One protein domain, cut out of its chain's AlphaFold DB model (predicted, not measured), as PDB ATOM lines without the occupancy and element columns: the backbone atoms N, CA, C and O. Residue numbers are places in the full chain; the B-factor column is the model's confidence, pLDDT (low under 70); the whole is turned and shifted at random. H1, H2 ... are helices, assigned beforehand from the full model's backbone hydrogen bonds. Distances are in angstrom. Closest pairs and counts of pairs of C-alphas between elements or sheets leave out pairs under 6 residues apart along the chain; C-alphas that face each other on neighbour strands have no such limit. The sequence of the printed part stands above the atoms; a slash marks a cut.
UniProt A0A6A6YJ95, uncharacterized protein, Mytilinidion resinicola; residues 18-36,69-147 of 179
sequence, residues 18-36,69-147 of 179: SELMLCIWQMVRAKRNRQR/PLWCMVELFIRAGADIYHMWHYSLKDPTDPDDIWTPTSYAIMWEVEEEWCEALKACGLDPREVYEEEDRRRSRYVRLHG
ATOM      1  N   SER A  18     299.600-275.983 132.374       61.22
ATOM      2  CA  SER A  18     300.323-275.803 133.630       61.22
ATOM      3  C   SER A  18     299.776-276.721 134.717       61.22
ATOM      4  O   SER A  18     300.534-277.162 135.573       61.22
ATOM      5  N   GLU A  19     298.482-277.033 134.661       57.12
ATOM      6  CA  GLU A  19     297.777-277.870 135.631       57.12
ATOM      7  C   GLU A  19     298.062-279.357 135.400       57.12
ATOM      8  O   GLU A  19     298.417-280.048 136.354       57.12
ATOM      9  N   LEU A  20     298.046-279.825 134.144       62.34
ATOM     10  CA  LEU A  20     298.493-281.175 133.783       62.34
ATOM     11  C   LEU A  20     299.950-281.406 134.211       62.34
ATOM     12  O   LEU A  20     300.264-282.427 134.815       62.34
ATOM     13  N   MET A  21     300.826-280.421 133.999       65.44
ATOM     14  CA  MET A  21     302.217-280.491 134.455       65.44
ATOM     15  C   MET A  21     302.368-280.447 135.966       65.44
ATOM     16  O   MET A  21     303.203-281.167 136.510       65.44
ATOM     17  N   LEU A  22     301.562-279.643 136.661       65.06
ATOM     18  CA  LEU A  22     301.534-279.666 138.118       65.06
ATOM     19  C   LEU A  22     301.123-281.049 138.625       65.06
ATOM     20  O   LEU A  22     301.668-281.510 139.621       65.06
ATOM     21  N   CYS A  23     300.197-281.713 137.936       59.88
ATOM     22  CA  CYS A  23     299.704-283.028 138.321       59.88
ATOM     23  C   CYS A  23     300.714-284.128 138.023       59.88
ATOM     24  O   CYS A  23     300.970-284.942 138.906       59.88
ATOM     25  N   ILE A  24     301.375-284.098 136.862       65.38
ATOM     26  CA  ILE A  24     302.485-285.017 136.596       65.38
ATOM     27  C   ILE A  24     303.620-284.755 137.596       65.38
ATOM     28  O   ILE A  24     304.121-285.680 138.219       65.38
ATOM     29  N   TRP A  25     303.966-283.502 137.895       70.38
ATOM     30  CA  TRP A  25     304.960-283.189 138.929       70.38
ATOM     31  C   TRP A  25     304.537-283.645 140.338       70.38
ATOM     32  O   TRP A  25     305.370-284.114 141.117       70.38
ATOM     33  N   GLN A  26     303.250-283.553 140.679       66.19
ATOM     34  CA  GLN A  26     302.709-284.109 141.922       66.19
ATOM     35  C   GLN A  26     302.809-285.639 141.946       66.19
ATOM     36  O   GLN A  26     303.171-286.180 142.992       66.19
ATOM     37  N   MET A  27     302.597-286.325 140.814       62.72
ATOM     38  CA  MET A  27     302.861-287.765 140.675       62.72
ATOM     39  C   MET A  27     304.311-288.098 140.989       62.72
ATOM     40  O   MET A  27     304.584-288.937 141.845       62.72
ATOM     41  N   VAL A  28     305.244-287.373 140.372       63.03
ATOM     42  CA  VAL A  28     306.682-287.548 140.600       63.03
ATOM     43  C   VAL A  28     307.041-287.325 142.066       63.03
ATOM     44  O   VAL A  28     307.775-288.110 142.671       63.03
ATOM     45  N   ARG A  29     306.508-286.261 142.676       69.19
ATOM     46  CA  ARG A  29     306.757-285.943 144.084       69.19
ATOM     47  C   ARG A  29     306.216-287.028 145.014       69.19
ATOM     48  O   ARG A  29     306.918-287.421 145.944       69.19
ATOM     49  N   ALA A  30     305.005-287.519 144.768       61.81
ATOM     50  CA  ALA A  30     304.398-288.579 145.563       61.81
ATOM     51  C   ALA A  30     305.146-289.911 145.403       61.81
ATOM     52  O   ALA A  30     305.444-290.562 146.405       61.81
ATOM     53  N   LYS A  31     305.542-290.281 144.175       66.62
ATOM     54  CA  LYS A  31     306.366-291.469 143.908       66.62
ATOM     55  C   LYS A  31     307.694-291.405 144.666       66.62
ATOM     56  O   LYS A  31     308.078-292.363 145.333       66.62
ATOM     57  N   ARG A  32     308.359-290.246 144.643       68.06
ATOM     58  CA  ARG A  32     309.627-290.017 145.355       68.06
ATOM     59  C   ARG A  32     309.487-290.102 146.876       68.06
ATOM     60  O   ARG A  32     310.393-290.591 147.544       68.06
ATOM     61  N   ASN A  33     308.366-289.637 147.424       70.62
ATOM     62  CA  ASN A  33     308.079-289.768 148.853       70.62
ATOM     63  C   ASN A  33     307.858-291.235 149.245       70.62
ATOM     64  O   ASN A  33     308.483-291.694 150.194       70.62
ATOM     65  N   ARG A  34     307.080-291.999 148.461       66.44
ATOM     66  CA  ARG A  34     306.884-293.443 148.693       66.44
ATOM     67  C   ARG A  34     308.190-294.234 148.591       66.44
ATOM     68  O   ARG A  34     308.415-295.142 149.384       66.44
ATOM     69  N   GLN A  35     309.072-293.893 147.647       65.88
ATOM     70  CA  GLN A  35     310.401-294.512 147.559       65.88
ATOM     71  C   GLN A  35     311.231-294.259 148.824       65.88
ATOM     72  O   GLN A  35     311.810-295.201 149.356       65.88
ATOM     73  N   ARG A  36     311.228-293.029 149.354       69.19
ATOM     74  CA  ARG A  36     311.910-292.707 150.620       69.19
ATOM     75  C   ARG A  36     311.322-293.444 151.818       69.19
ATOM     76  O   ARG A  36     312.078-293.983 152.614       69.19
ATOM     77  N   PRO A  69     294.210-292.758 143.254       76.31
ATOM     78  CA  PRO A  69     295.367-292.983 142.414       76.31
ATOM     79  C   PRO A  69     295.671-291.719 141.622       76.31
ATOM     80  O   PRO A  69     294.774-291.094 141.056       76.31
ATOM     81  N   LEU A  70     296.938-291.320 141.590       74.06
ATOM     82  CA  LEU A  70     297.298-290.023 141.026       74.06
ATOM     83  C   LEU A  70     296.911-289.931 139.542       74.06
ATOM     84  O   LEU A  70     296.587-288.844 139.067       74.06
ATOM     85  N   TRP A  71     296.863-291.065 138.830       84.06
ATOM     86  CA  TRP A  71     296.425-291.144 137.435       84.06
ATOM     87  C   TRP A  71     294.993-290.636 137.211       84.06
ATOM     88  O   TRP A  71     294.713-290.105 136.137       84.06
ATOM     89  N   CYS A  72     294.113-290.679 138.221       86.38
ATOM     90  CA  CYS A  72     292.751-290.140 138.126       86.38
ATOM     91  C   CYS A  72     292.737-288.620 137.888       86.38
ATOM     92  O   CYS A  72     291.825-288.090 137.255       86.38
ATOM     93  N   MET A  73     293.758-287.897 138.365       83.88
ATOM     94  CA  MET A  73     293.900-286.469 138.063       83.88
ATOM     95  C   MET A  73     294.228-286.262 136.582       83.88
ATOM     96  O   MET A  73     293.633-285.401 135.943       83.88
ATOM     97  N   VAL A  74     295.120-287.075 136.006       86.56
ATOM     98  CA  VAL A  74     295.454-287.005 134.572       86.56
ATOM     99  C   VAL A  74     294.258-287.391 133.703       86.56
ATOM    100  O   VAL A  74     293.970-286.683 132.741       86.56
ATOM    101  N   GLU A  75     293.504-288.428 134.078       91.00
ATOM    102  CA  GLU A  75     292.234-288.785 133.428       91.00
ATOM    103  C   GLU A  75     291.285-287.577 133.356       91.00
ATOM    104  O   GLU A  75     290.724-287.281 132.299       91.00
ATOM    105  N   LEU A  76     291.136-286.839 134.462       88.06
ATOM    106  CA  LEU A  76     290.283-285.655 134.522       88.06
ATOM    107  C   LEU A  76     290.730-284.569 133.533       88.06
ATOM    108  O   LEU A  76     289.881-284.000 132.845       88.06
ATOM    109  N   PHE A  77     292.034-284.310 133.402       85.69
ATOM    110  CA  PHE A  77     292.542-283.333 132.430       85.69
ATOM    111  C   PHE A  77     292.365-283.787 130.984       85.69
ATOM    112  O   PHE A  77     291.956-282.983 130.146       85.69
ATOM    113  N   ILE A  78     292.620-285.063 130.685       90.38
ATOM    114  CA  ILE A  78     292.407-285.613 129.341       90.38
ATOM    115  C   ILE A  78     290.930-285.462 128.959       90.38
ATOM    116  O   ILE A  78     290.613-284.941 127.889       90.38
ATOM    117  N   ARG A  79     290.010-285.818 129.864       89.31
ATOM    118  CA  ARG A  79     288.561-285.656 129.647       89.31
ATOM    119  C   ARG A  79     288.119-284.199 129.549       89.31
ATOM    120  O   ARG A  79     287.156-283.910 128.844       89.31
ATOM    121  N   ALA A  80     288.815-283.286 130.221       87.88
ATOM    122  CA  ALA A  80     288.600-281.848 130.085       87.88
ATOM    123  C   ALA A  80     289.126-281.276 128.751       87.88
ATOM    124  O   ALA A  80     288.893-280.101 128.464       87.88
ATOM    125  N   GLY A  81     289.797-282.087 127.925       87.88
ATOM    126  CA  GLY A  81     290.299-281.693 126.611       87.88
ATOM    127  C   GLY A  81     291.745-281.198 126.613       87.88
ATOM    128  O   GLY A  81     292.117-280.440 125.717       87.88
ATOM    129  N   ALA A  82     292.561-281.591 127.595       87.38
ATOM    130  CA  ALA A  82     294.003-281.374 127.521       87.38
ATOM    131  C   ALA A  82     294.584-282.099 126.291       87.38
ATOM    132  O   ALA A  82     294.281-283.269 126.054       87.38
ATOM    133  N   ASP A  83     295.421-281.422 125.502       89.50
ATOM    134  CA  ASP A  83     296.037-282.027 124.313       89.50
ATOM    135  C   ASP A  83     297.299-282.834 124.695       89.50
ATOM    136  O   ASP A  83     298.407-282.354 124.906       89.50
ATOM    137  N   ILE A  84     297.139-284.143 124.789       92.88
ATOM    138  CA  ILE A  84     298.202-285.059 125.219       92.88
ATOM    139  C   ILE A  84     299.464-285.053 124.330       92.88
ATOM    140  O   ILE A  84     300.473-285.637 124.715       92.88
ATOM    141  N   TYR A  85     299.442-284.371 123.178       93.38
ATOM    142  CA  TYR A  85     300.559-284.254 122.234       93.38
ATOM    143  C   TYR A  85     301.250-282.885 122.253       93.38
ATOM    144  O   TYR A  85     301.990-282.557 121.319       93.38
ATOM    145  N   HIS A  86     300.992-282.060 123.268       91.25
ATOM    146  CA  HIS A  86     301.608-280.743 123.388       91.25
ATOM    147  C   HIS A  86     303.132-280.814 123.347       91.25
ATOM    148  O   HIS A  86     303.736-281.583 124.085       91.25
ATOM    149  N   MET A  87     303.757-279.963 122.536       91.44
ATOM    150  CA  MET A  87     305.210-279.818 122.495       91.44
ATOM    151  C   MET A  87     305.619-278.529 123.201       91.44
ATOM    152  O   MET A  87     305.120-277.450 122.866       91.44
ATOM    153  N   TRP A  88     306.534-278.611 124.167       86.00
ATOM    154  CA  TRP A  88     306.929-277.424 124.930       86.00
ATOM    155  C   TRP A  88     307.746-276.433 124.106       86.00
ATOM    156  O   TRP A  88     308.819-276.742 123.623       86.00
ATOM    157  N   HIS A  89     307.316-275.174 124.061       85.25
ATOM    158  CA  HIS A  89     308.002-274.117 123.303       85.25
ATOM    159  C   HIS A  89     309.521-273.998 123.555       85.25
ATOM    160  O   HIS A  89     310.256-273.628 122.646       85.25
ATOM    161  N   TYR A  90     310.008-274.293 124.767       84.88
ATOM    162  CA  TYR A  90     311.438-274.219 125.081       84.88
ATOM    163  C   TYR A  90     312.246-275.397 124.512       84.88
ATOM    164  O   TYR A  90     313.437-275.228 124.277       84.88
ATOM    165  N   SER A  91     311.617-276.555 124.276       86.31
ATOM    166  CA  SER A  91     312.237-277.724 123.633       86.31
ATOM    167  C   SER A  91     312.187-277.645 122.101       86.31
ATOM    168  O   SER A  91     312.800-278.445 121.407       86.31
ATOM    169  N   LEU A  92     311.489-276.644 121.561       85.62
ATOM    170  CA  LEU A  92     311.341-276.413 120.125       85.62
ATOM    171  C   LEU A  92     312.433-275.528 119.512       85.62
ATOM    172  O   LEU A  92     312.378-275.241 118.313       85.62
ATOM    173  N   LYS A  93     313.387-275.045 120.314       86.81
ATOM    174  CA  LYS A  93     314.479-274.199 119.829       86.81
ATOM    175  C   LYS A  93     315.574-275.075 119.220       86.81
ATOM    176  O   LYS A  93     316.328-275.695 119.959       86.81
ATOM    177  N   ASP A  94     315.651-275.064 117.891       83.94
ATOM    178  CA  ASP A  94     316.661-275.767 117.091       83.94
ATOM    179  C   ASP A  94     316.793-277.270 117.436       83.94
ATOM    180  O   ASP A  94     317.905-277.733 117.699       83.94
ATOM    181  N   PRO A  95     315.688-278.049 117.469       85.94
ATOM    182  CA  PRO A  95     315.767-279.460 117.827       85.94
ATOM    183  C   PRO A  95     316.533-280.215 116.743       85.94
ATOM    184  O   PRO A  95     316.226-280.092 115.556       85.94
ATOM    185  N   THR A  96     317.533-280.992 117.136       87.62
ATOM    186  CA  THR A  96     318.331-281.800 116.202       87.62
ATOM    187  C   THR A  96     317.828-283.233 116.113       87.62
ATOM    188  O   THR A  96     318.008-283.886 115.087       87.62
ATOM    189  N   ASP A  97     317.152-283.687 117.164       89.75
ATOM    190  CA  ASP A  97     316.615-285.026 117.318       89.75
ATOM    191  C   ASP A  97     315.155-284.961 117.817       89.75
ATOM    192  O   ASP A  97     314.807-284.051 118.578       89.75
ATOM    193  N   PRO A  98     314.255-285.873 117.396       90.38
ATOM    194  CA  PRO A  98     312.893-285.945 117.932       90.38
ATOM    195  C   PRO A  98     312.827-286.048 119.461       90.38
ATOM    196  O   PRO A  98     311.875-285.538 120.057       90.38
ATOM    197  N   ASP A  99     313.831-286.651 120.095       90.06
ATOM    198  CA  ASP A  99     313.923-286.779 121.549       90.06
ATOM    199  C   ASP A  99     314.330-285.477 122.257       90.06
ATOM    200  O   ASP A  99     314.109-285.344 123.464       90.06
ATOM    201  N   ASP A 100     314.801-284.468 121.516       88.81
ATOM    202  CA  ASP A 100     314.989-283.114 122.048       88.81
ATOM    203  C   ASP A 100     313.636-282.449 122.367       88.81
ATOM    204  O   ASP A 100     313.566-281.548 123.206       88.81
ATOM    205  N   ILE A 101     312.541-282.902 121.736       91.50
ATOM    206  CA  ILE A 101     311.200-282.332 121.885       91.50
ATOM    207  C   ILE A 101     310.461-282.993 123.044       91.50
ATOM    208  O   ILE A 101     310.053-284.154 122.993       91.50
ATOM    209  N   TRP A 102     310.213-282.196 124.077       91.56
ATOM    210  CA  TRP A 102     309.463-282.632 125.246       91.56
ATOM    211  C   TRP A 102     307.941-282.588 125.007       91.56
ATOM    212  O   TRP A 102     307.427-281.596 124.476       91.56
ATOM    213  N   THR A 103     307.240-283.618 125.487       92.56
ATOM    214  CA  THR A 103     305.777-283.829 125.446       92.56
ATOM    215  C   THR A 103     305.258-284.432 126.771       92.56
ATOM    216  O   THR A 103     306.053-284.963 127.555       92.56
ATOM    217  N   PRO A 104     303.943-284.391 127.069       92.62
ATOM    218  CA  PRO A 104     303.380-285.045 128.255       92.62
ATOM    219  C   PRO A 104     303.835-286.496 128.447       92.62
ATOM    220  O   PRO A 104     304.249-286.863 129.547       92.62
ATOM    221  N   THR A 105     303.840-287.290 127.377       93.31
ATOM    222  CA  THR A 105     304.340-288.664 127.412       93.31
ATOM    223  C   THR A 105     305.843-288.731 127.663       93.31
ATOM    224  O   THR A 105     306.270-289.493 128.528       93.31
ATOM    225  N   SER A 106     306.669-287.940 126.963       90.75
ATOM    226  CA  SER A 106     308.123-287.980 127.167       90.75
ATOM    227  C   SER A 106     308.484-287.580 128.599       90.75
ATOM    228  O   SER A 106     309.415-288.123 129.191       90.75
ATOM    229  N   TYR A 107     307.704-286.672 129.192       88.25
ATOM    230  CA  TYR A 107     307.814-286.304 130.596       88.25
ATOM    231  C   TYR A 107     307.380-287.459 131.513       88.25
ATOM    232  O   TYR A 107     308.093-287.775 132.464       88.25
ATOM    233  N   ALA A 108     306.271-288.146 131.219       89.81
ATOM    234  CA  ALA A 108     305.847-289.322 131.983       89.81
ATOM    235  C   ALA A 108     306.911-290.436 131.983       89.81
ATOM    236  O   ALA A 108     307.209-290.995 133.038       89.81
ATOM    237  N   ILE A 109     307.540-290.694 130.834       89.88
ATOM    238  CA  ILE A 109     308.641-291.659 130.691       89.88
ATOM    239  C   ILE A 109     309.869-291.201 131.488       89.88
ATOM    240  O   ILE A 109     310.397-291.960 132.298       89.88
ATOM    241  N   MET A 110     310.302-289.947 131.312       87.31
ATOM    242  CA  MET A 110     311.493-289.390 131.972       87.31
ATOM    243  C   MET A 110     311.424-289.481 133.500       87.31
ATOM    244  O   MET A 110     312.447-289.671 134.156       87.31
ATOM    245  N   TRP A 111     310.227-289.339 134.066       84.38
ATOM    246  CA  TRP A 111     310.013-289.416 135.507       84.38
ATOM    247  C   TRP A 111     309.474-290.763 135.989       84.38
ATOM    248  O   TRP A 111     309.052-290.879 137.142       84.38
ATOM    249  N   GLU A 112     309.513-291.778 135.123       87.81
ATOM    250  CA  GLU A 112     309.099-293.148 135.411       87.81
ATOM    251  C   GLU A 112     307.645-293.264 135.916       87.81
ATOM    252  O   GLU A 112     307.337-294.144 136.718       87.81
ATOM    253  N   VAL A 113     306.746-292.381 135.490       87.12
ATOM    254  CA  VAL A 113     305.297-292.453 135.783       87.12
ATOM    255  C   VAL A 113     304.511-292.933 134.558       87.12
ATOM    256  O   VAL A 113     303.358-292.567 134.334       87.12
ATOM    257  N   GLU A 114     305.175-293.727 133.716       91.50
ATOM    258  CA  GLU A 114     304.626-294.263 132.472       91.50
ATOM    259  C   GLU A 114     303.430-295.192 132.726       91.50
ATOM    260  O   GLU A 114     302.463-295.179 131.966       91.50
ATOM    261  N   GLU A 115     303.459-295.965 133.814       91.25
ATOM    262  CA  GLU A 115     302.362-296.860 134.186       91.25
ATOM    263  C   GLU A 115     301.097-296.059 134.518       91.25
ATOM    264  O   GLU A 115     300.038-296.305 133.941       91.25
ATOM    265  N   GLU A 116     301.212-295.034 135.366       89.94
ATOM    266  CA  GLU A 116     300.111-294.128 135.696       89.94
ATOM    267  C   GLU A 116     299.587-293.373 134.467       89.94
ATOM    268  O   GLU A 116     298.377-293.189 134.318       89.94
ATOM    269  N   TRP A 117     300.479-292.961 133.566       93.19
ATOM    270  CA  TRP A 117     300.107-292.345 132.295       93.19
ATOM    271  C   TRP A 117     299.296-293.307 131.417       93.19
ATOM    272  O   TRP A 117     298.213-292.951 130.949       93.19
ATOM    273  N   CYS A 118     299.758-294.549 131.259       95.50
ATOM    274  CA  CYS A 118     299.058-295.584 130.503       95.50
ATOM    275  C   CYS A 118     297.672-295.887 131.082       95.50
ATOM    276  O   CYS A 118     296.712-296.020 130.324       95.50
ATOM    277  N   GLU A 119     297.549-295.988 132.405       94.81
ATOM    278  CA  GLU A 119     296.259-296.219 133.061       94.81
ATOM    279  C   GLU A 119     295.287-295.051 132.836       94.81
ATOM    280  O   GLU A 119     294.126-295.279 132.495       94.81
ATOM    281  N   ALA A 120     295.762-293.802 132.903       93.50
ATOM    282  CA  ALA A 120     294.933-292.636 132.596       93.50
ATOM    283  C   ALA A 120     294.468-292.604 131.127       93.50
ATOM    284  O   ALA A 120     293.310-292.273 130.855       93.50
ATOM    285  N   LEU A 121     295.336-292.976 130.179       95.75
ATOM    286  CA  LEU A 121     294.983-293.086 128.759       95.75
ATOM    287  C   LEU A 121     293.912-294.163 128.536       95.75
ATOM    288  O   LEU A 121     292.873-293.882 127.932       95.75
ATOM    289  N   LYS A 122     294.108-295.361 129.103       97.00
ATOM    290  CA  LYS A 122     293.138-296.465 129.024       97.00
ATOM    291  C   LYS A 122     291.792-296.086 129.643       97.00
ATOM    292  O   LYS A 122     290.751-296.367 129.050       97.00
ATOM    293  N   ALA A 123     291.788-295.404 130.791       95.31
ATOM    294  CA  ALA A 123     290.570-294.912 131.447       95.31
ATOM    295  C   ALA A 123     289.816-293.857 130.609       95.31
ATOM    296  O   ALA A 123     288.601-293.671 130.754       95.31
ATOM    297  N   CYS A 124     290.519-293.184 129.698       95.69
ATOM    298  CA  CYS A 124     289.941-292.283 128.702       95.69
ATOM    299  C   CYS A 124     289.543-292.983 127.391       95.69
ATOM    300  O   CYS A 124     289.042-292.319 126.486       95.69
ATOM    301  N   GLY A 125     289.730-294.303 127.278       97.12
ATOM    302  CA  GLY A 125     289.448-295.067 126.060       97.12
ATOM    303  C   GLY A 125     290.478-294.868 124.946       97.12
ATOM    304  O   GLY A 125     290.169-295.139 123.788       97.12
ATOM    305  N   LEU A 126     291.674-294.378 125.279       96.94
ATOM    306  CA  LEU A 126     292.795-294.224 124.355       96.94
ATOM    307  C   LEU A 126     293.710-295.451 124.448       96.94
ATOM    308  O   LEU A 126     293.958-295.949 125.547       96.94
ATOM    309  N   ASP A 127     294.233-295.920 123.313       97.75
ATOM    310  CA  ASP A 127     295.280-296.946 123.291       97.75
ATOM    311  C   ASP A 127     296.653-296.281 123.502       97.75
ATOM    312  O   ASP A 127     297.075-295.494 122.648       97.75
ATOM    313  N   PRO A 128     297.383-296.580 124.599       97.19
ATOM    314  CA  PRO A 128     298.719-296.033 124.828       97.19
ATOM    315  C   PRO A 128     299.678-296.262 123.658       97.19
ATOM    316  O   PRO A 128     300.490-295.392 123.354       97.19
ATOM    317  N   ARG A 129     299.558-297.398 122.960       97.50
ATOM    318  CA  ARG A 129     300.419-297.697 121.815       97.50
ATOM    319  C   ARG A 129     300.194-296.712 120.670       97.50
ATOM    320  O   ARG A 129     301.159-296.167 120.143       97.50
ATOM    321  N   GLU A 130     298.938-296.472 120.301       97.81
ATOM    322  CA  GLU A 130     298.596-295.507 119.251       97.81
ATOM    323  C   GLU A 130     299.008-294.084 119.646       97.81
ATOM    324  O   GLU A 130     299.471-293.316 118.805       97.81
ATOM    325  N   VAL A 131     298.891-293.737 120.933       96.81
ATOM    326  CA  VAL A 131     299.351-292.442 121.456       96.81
ATOM    327  C   VAL A 131     300.859-292.281 121.265       96.81
ATOM    328  O   VAL A 131     301.284-291.243 120.761       96.81
ATOM    329  N   TYR A 132     301.657-293.299 121.589       96.12
ATOM    330  CA  TYR A 132     303.113-293.253 121.419       96.12
ATOM    331  C   TYR A 132     303.526-293.184 119.947       96.12
ATOM    332  O   TYR A 132     304.381-292.377 119.580       96.12
ATOM    333  N   GLU A 133     302.894-293.982 119.084       97.31
ATOM    334  CA  GLU A 133     303.149-293.953 117.640       97.31
ATOM    335  C   GLU A 133     302.792-292.578 117.039       97.31
ATOM    336  O   GLU A 133     303.550-292.018 116.241       97.31
ATOM    337  N   GLU A 134     301.665-291.988 117.446       96.94
ATOM    338  CA  GLU A 134     301.232-290.662 117.001       96.94
ATOM    339  C   GLU A 134     302.193-289.559 117.444       96.94
ATOM    340  O   GLU A 134     302.535-288.661 116.665       96.94
ATOM    341  N   GLU A 135     302.608-289.609 118.703       94.81
ATOM    342  CA  GLU A 135     303.536-288.661 119.287       94.81
ATOM    343  C   GLU A 135     304.889-288.685 118.581       94.81
ATOM    344  O   GLU A 135     305.370-287.634 118.152       94.81
ATOM    345  N   ASP A 136     305.473-289.870 118.401       95.25
ATOM    346  CA  ASP A 136     306.753-290.026 117.716       95.25
ATOM    347  C   ASP A 136     306.685-289.474 116.287       95.25
ATOM    348  O   ASP A 136     307.527-288.682 115.844       95.25
ATOM    349  N   ARG A 137     305.581-289.769 115.595       96.62
ATOM    350  CA  ARG A 137     305.300-289.264 114.252       96.62
ATOM    351  C   ARG A 137     305.166-287.739 114.224       96.62
ATOM    352  O   ARG A 137     305.567-287.110 113.240       96.62
ATOM    353  N   ARG A 138     304.611-287.114 115.269       94.50
ATOM    354  CA  ARG A 138     304.536-285.646 115.398       94.50
ATOM    355  C   ARG A 138     305.905-285.027 115.687       94.50
ATOM    356  O   ARG A 138     306.255-284.071 114.994       94.50
ATOM    357  N   ARG A 139     306.676-285.560 116.642       94.06
ATOM    358  CA  ARG A 139     308.022-285.057 116.991       94.06
ATOM    359  C   ARG A 139     308.970-285.159 115.796       94.06
ATOM    360  O   ARG A 139     309.540-284.156 115.376       94.06
ATOM    361  N   SER A 140     309.005-286.320 115.143       93.25
ATOM    362  CA  SER A 140     309.779-286.550 113.915       93.25
ATOM    363  C   SER A 140     309.413-285.580 112.794       93.25
ATOM    364  O   SER A 140     310.280-285.024 112.114       93.25
ATOM    365  N   ARG A 141     308.114-285.323 112.600       92.81
ATOM    366  CA  ARG A 141     307.656-284.341 111.614       92.81
ATOM    367  C   ARG A 141     308.114-282.926 111.966       92.81
ATOM    368  O   ARG A 141     308.466-282.189 111.047       92.81
ATOM    369  N   TYR A 142     308.087-282.548 113.243       91.75
ATOM    370  CA  TYR A 142     308.534-281.230 113.684       91.75
ATOM    371  C   TYR A 142     310.022-281.034 113.391       91.75
ATOM    372  O   TYR A 142     310.379-280.066 112.724       91.75
ATOM    373  N   VAL A 143     310.872-281.984 113.793       90.94
ATOM    374  CA  VAL A 143     312.317-281.932 113.519       90.94
ATOM    375  C   VAL A 143     312.592-281.869 112.023       90.94
ATOM    376  O   VAL A 143     313.370-281.042 111.583       90.94
ATOM    377  N   ARG A 144     311.881-282.632 111.192       87.81
ATOM    378  CA  ARG A 144     312.060-282.530 109.735       87.81
ATOM    379  C   ARG A 144     311.729-281.141 109.165       87.81
ATOM    380  O   ARG A 144     312.256-280.771 108.123       87.81
ATOM    381  N   LEU A 145     310.800-280.412 109.782       88.56
ATOM    382  CA  LEU A 145     310.369-279.087 109.321       88.56
ATOM    383  C   LEU A 145     311.205-277.942 109.907       88.56
ATOM    384  O   LEU A 145     311.241-276.868 109.311       88.56
ATOM    385  N   HIS A 146     311.827-278.151 111.068       83.31
ATOM    386  CA  HIS A 146     312.403-277.079 111.887       83.31
ATOM    387  C   HIS A 146     313.798-277.385 112.454       83.31
ATOM    388  O   HIS A 146     314.406-276.502 113.051       83.31
ATOM    389  N   GLY A 147     314.289-278.612 112.305       70.69
ATOM    390  CA  GLY A 147     315.536-279.112 112.867       70.69
ATOM    391  C   GLY A 147     316.624-279.286 111.815       70.69
ATOM    392  O   GLY A 147     316.415-279.952 110.803       70.69
TER     393      GLY A 147
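AT A GLANCE: This is residues 18 to 36 and 69 to 147 of the 179 residues of an uncharacterized protein of Mytilinidion resinicola (UniProt A0A6A6YJ95). Two long helices, H1 and H5, lie on two opposite sides of the model, with the short helix H3 in the middle between them and the short helices H2 and H4 beside it toward one end. H2 packs on both H1 and H4, H4 folds back from H3 as a hairpin, and a long stretch without a named element, residues 80 to 103, loops out toward the second half of H5 before it returns to H3. The printed part has 98 residues with five named helices, H1 to H5 in order along it, and no named strand; the class is all helix. It is compact, with a radius of gyration of the C-alphas of 13.7 A and spans of 40 by 31 by 21 A.

HOW THE PARTS SIT: Begin with H1, residues 18 to 36, which touches H2, residues 71 to 79, with its residues 20 to 27 alone. Their closest C-alphas, those of Leu 20 and Phe 77, are 6.5 A apart, at a shallow tilt of 11 degrees, opposite ways. H1 is close to but not clearly touching H3, residues 104 to 110; the closest C-alphas, of Ile 24 and Ala 108, are 7.1 A apart. Next look at H4, residues 114 to 123, the hub, which touches three other helices. It touches H2 at a steep tilt of 50 degrees, the same way, with the C-alphas of Glu 75 and Ala 120 closest at 4.8 A. H3 and H4 form a helical hairpin at a shallow tilt of 31 degrees, opposite ways; their closest C-alphas, of Ala 108 and Glu 114, are 5.1 A apart. H5, residues 128 to 146, and H4 only just touch, with 3 pairs of C-alphas within 8 A, and only at the corner by their link; the closest are those of Cys 118 and Pro 128, 5.7 A apart. H1 and H5 are apart. Helix packing is mostly aligned, but only just, with 2 of 3 pairs at a shallow tilt. In H1, H2, H3, H4 and H5 every O i to N i+4 pair is within hydrogen-bond range.

IN THESE COORDINATES: Find C-alpha 18 at (300.323, -275.803, 133.630); from there H1 runs 26.6 A to C-alpha 36. H2 runs 12.4 A from C-alpha 71 to 79, H3 9.9 A from 104 to 110, and H4 14.1 A from 114 to 123. H5 runs 26.7 A from C-alpha 128 at (298.719, -296.033, 124.828) to C-alpha 146 at (312.403, -277.079, 111.887).

THE WHOLE: The two C-alphas farthest apart, those of Arg 36 and Leu 145, are 43.5 A apart. Residues 37 to 68 are not printed, and C-alphas 36 and 69 across the cut are 18.5 A apart. The link from H2 to H3 is long, with 24 residues; those from H3 to H4 and H4 to H5 are tight. Mean pLDDT of the printed part is 85.4, and the 17 residues under 70 are 18 to 24, 26 to 32 and 34 to 36.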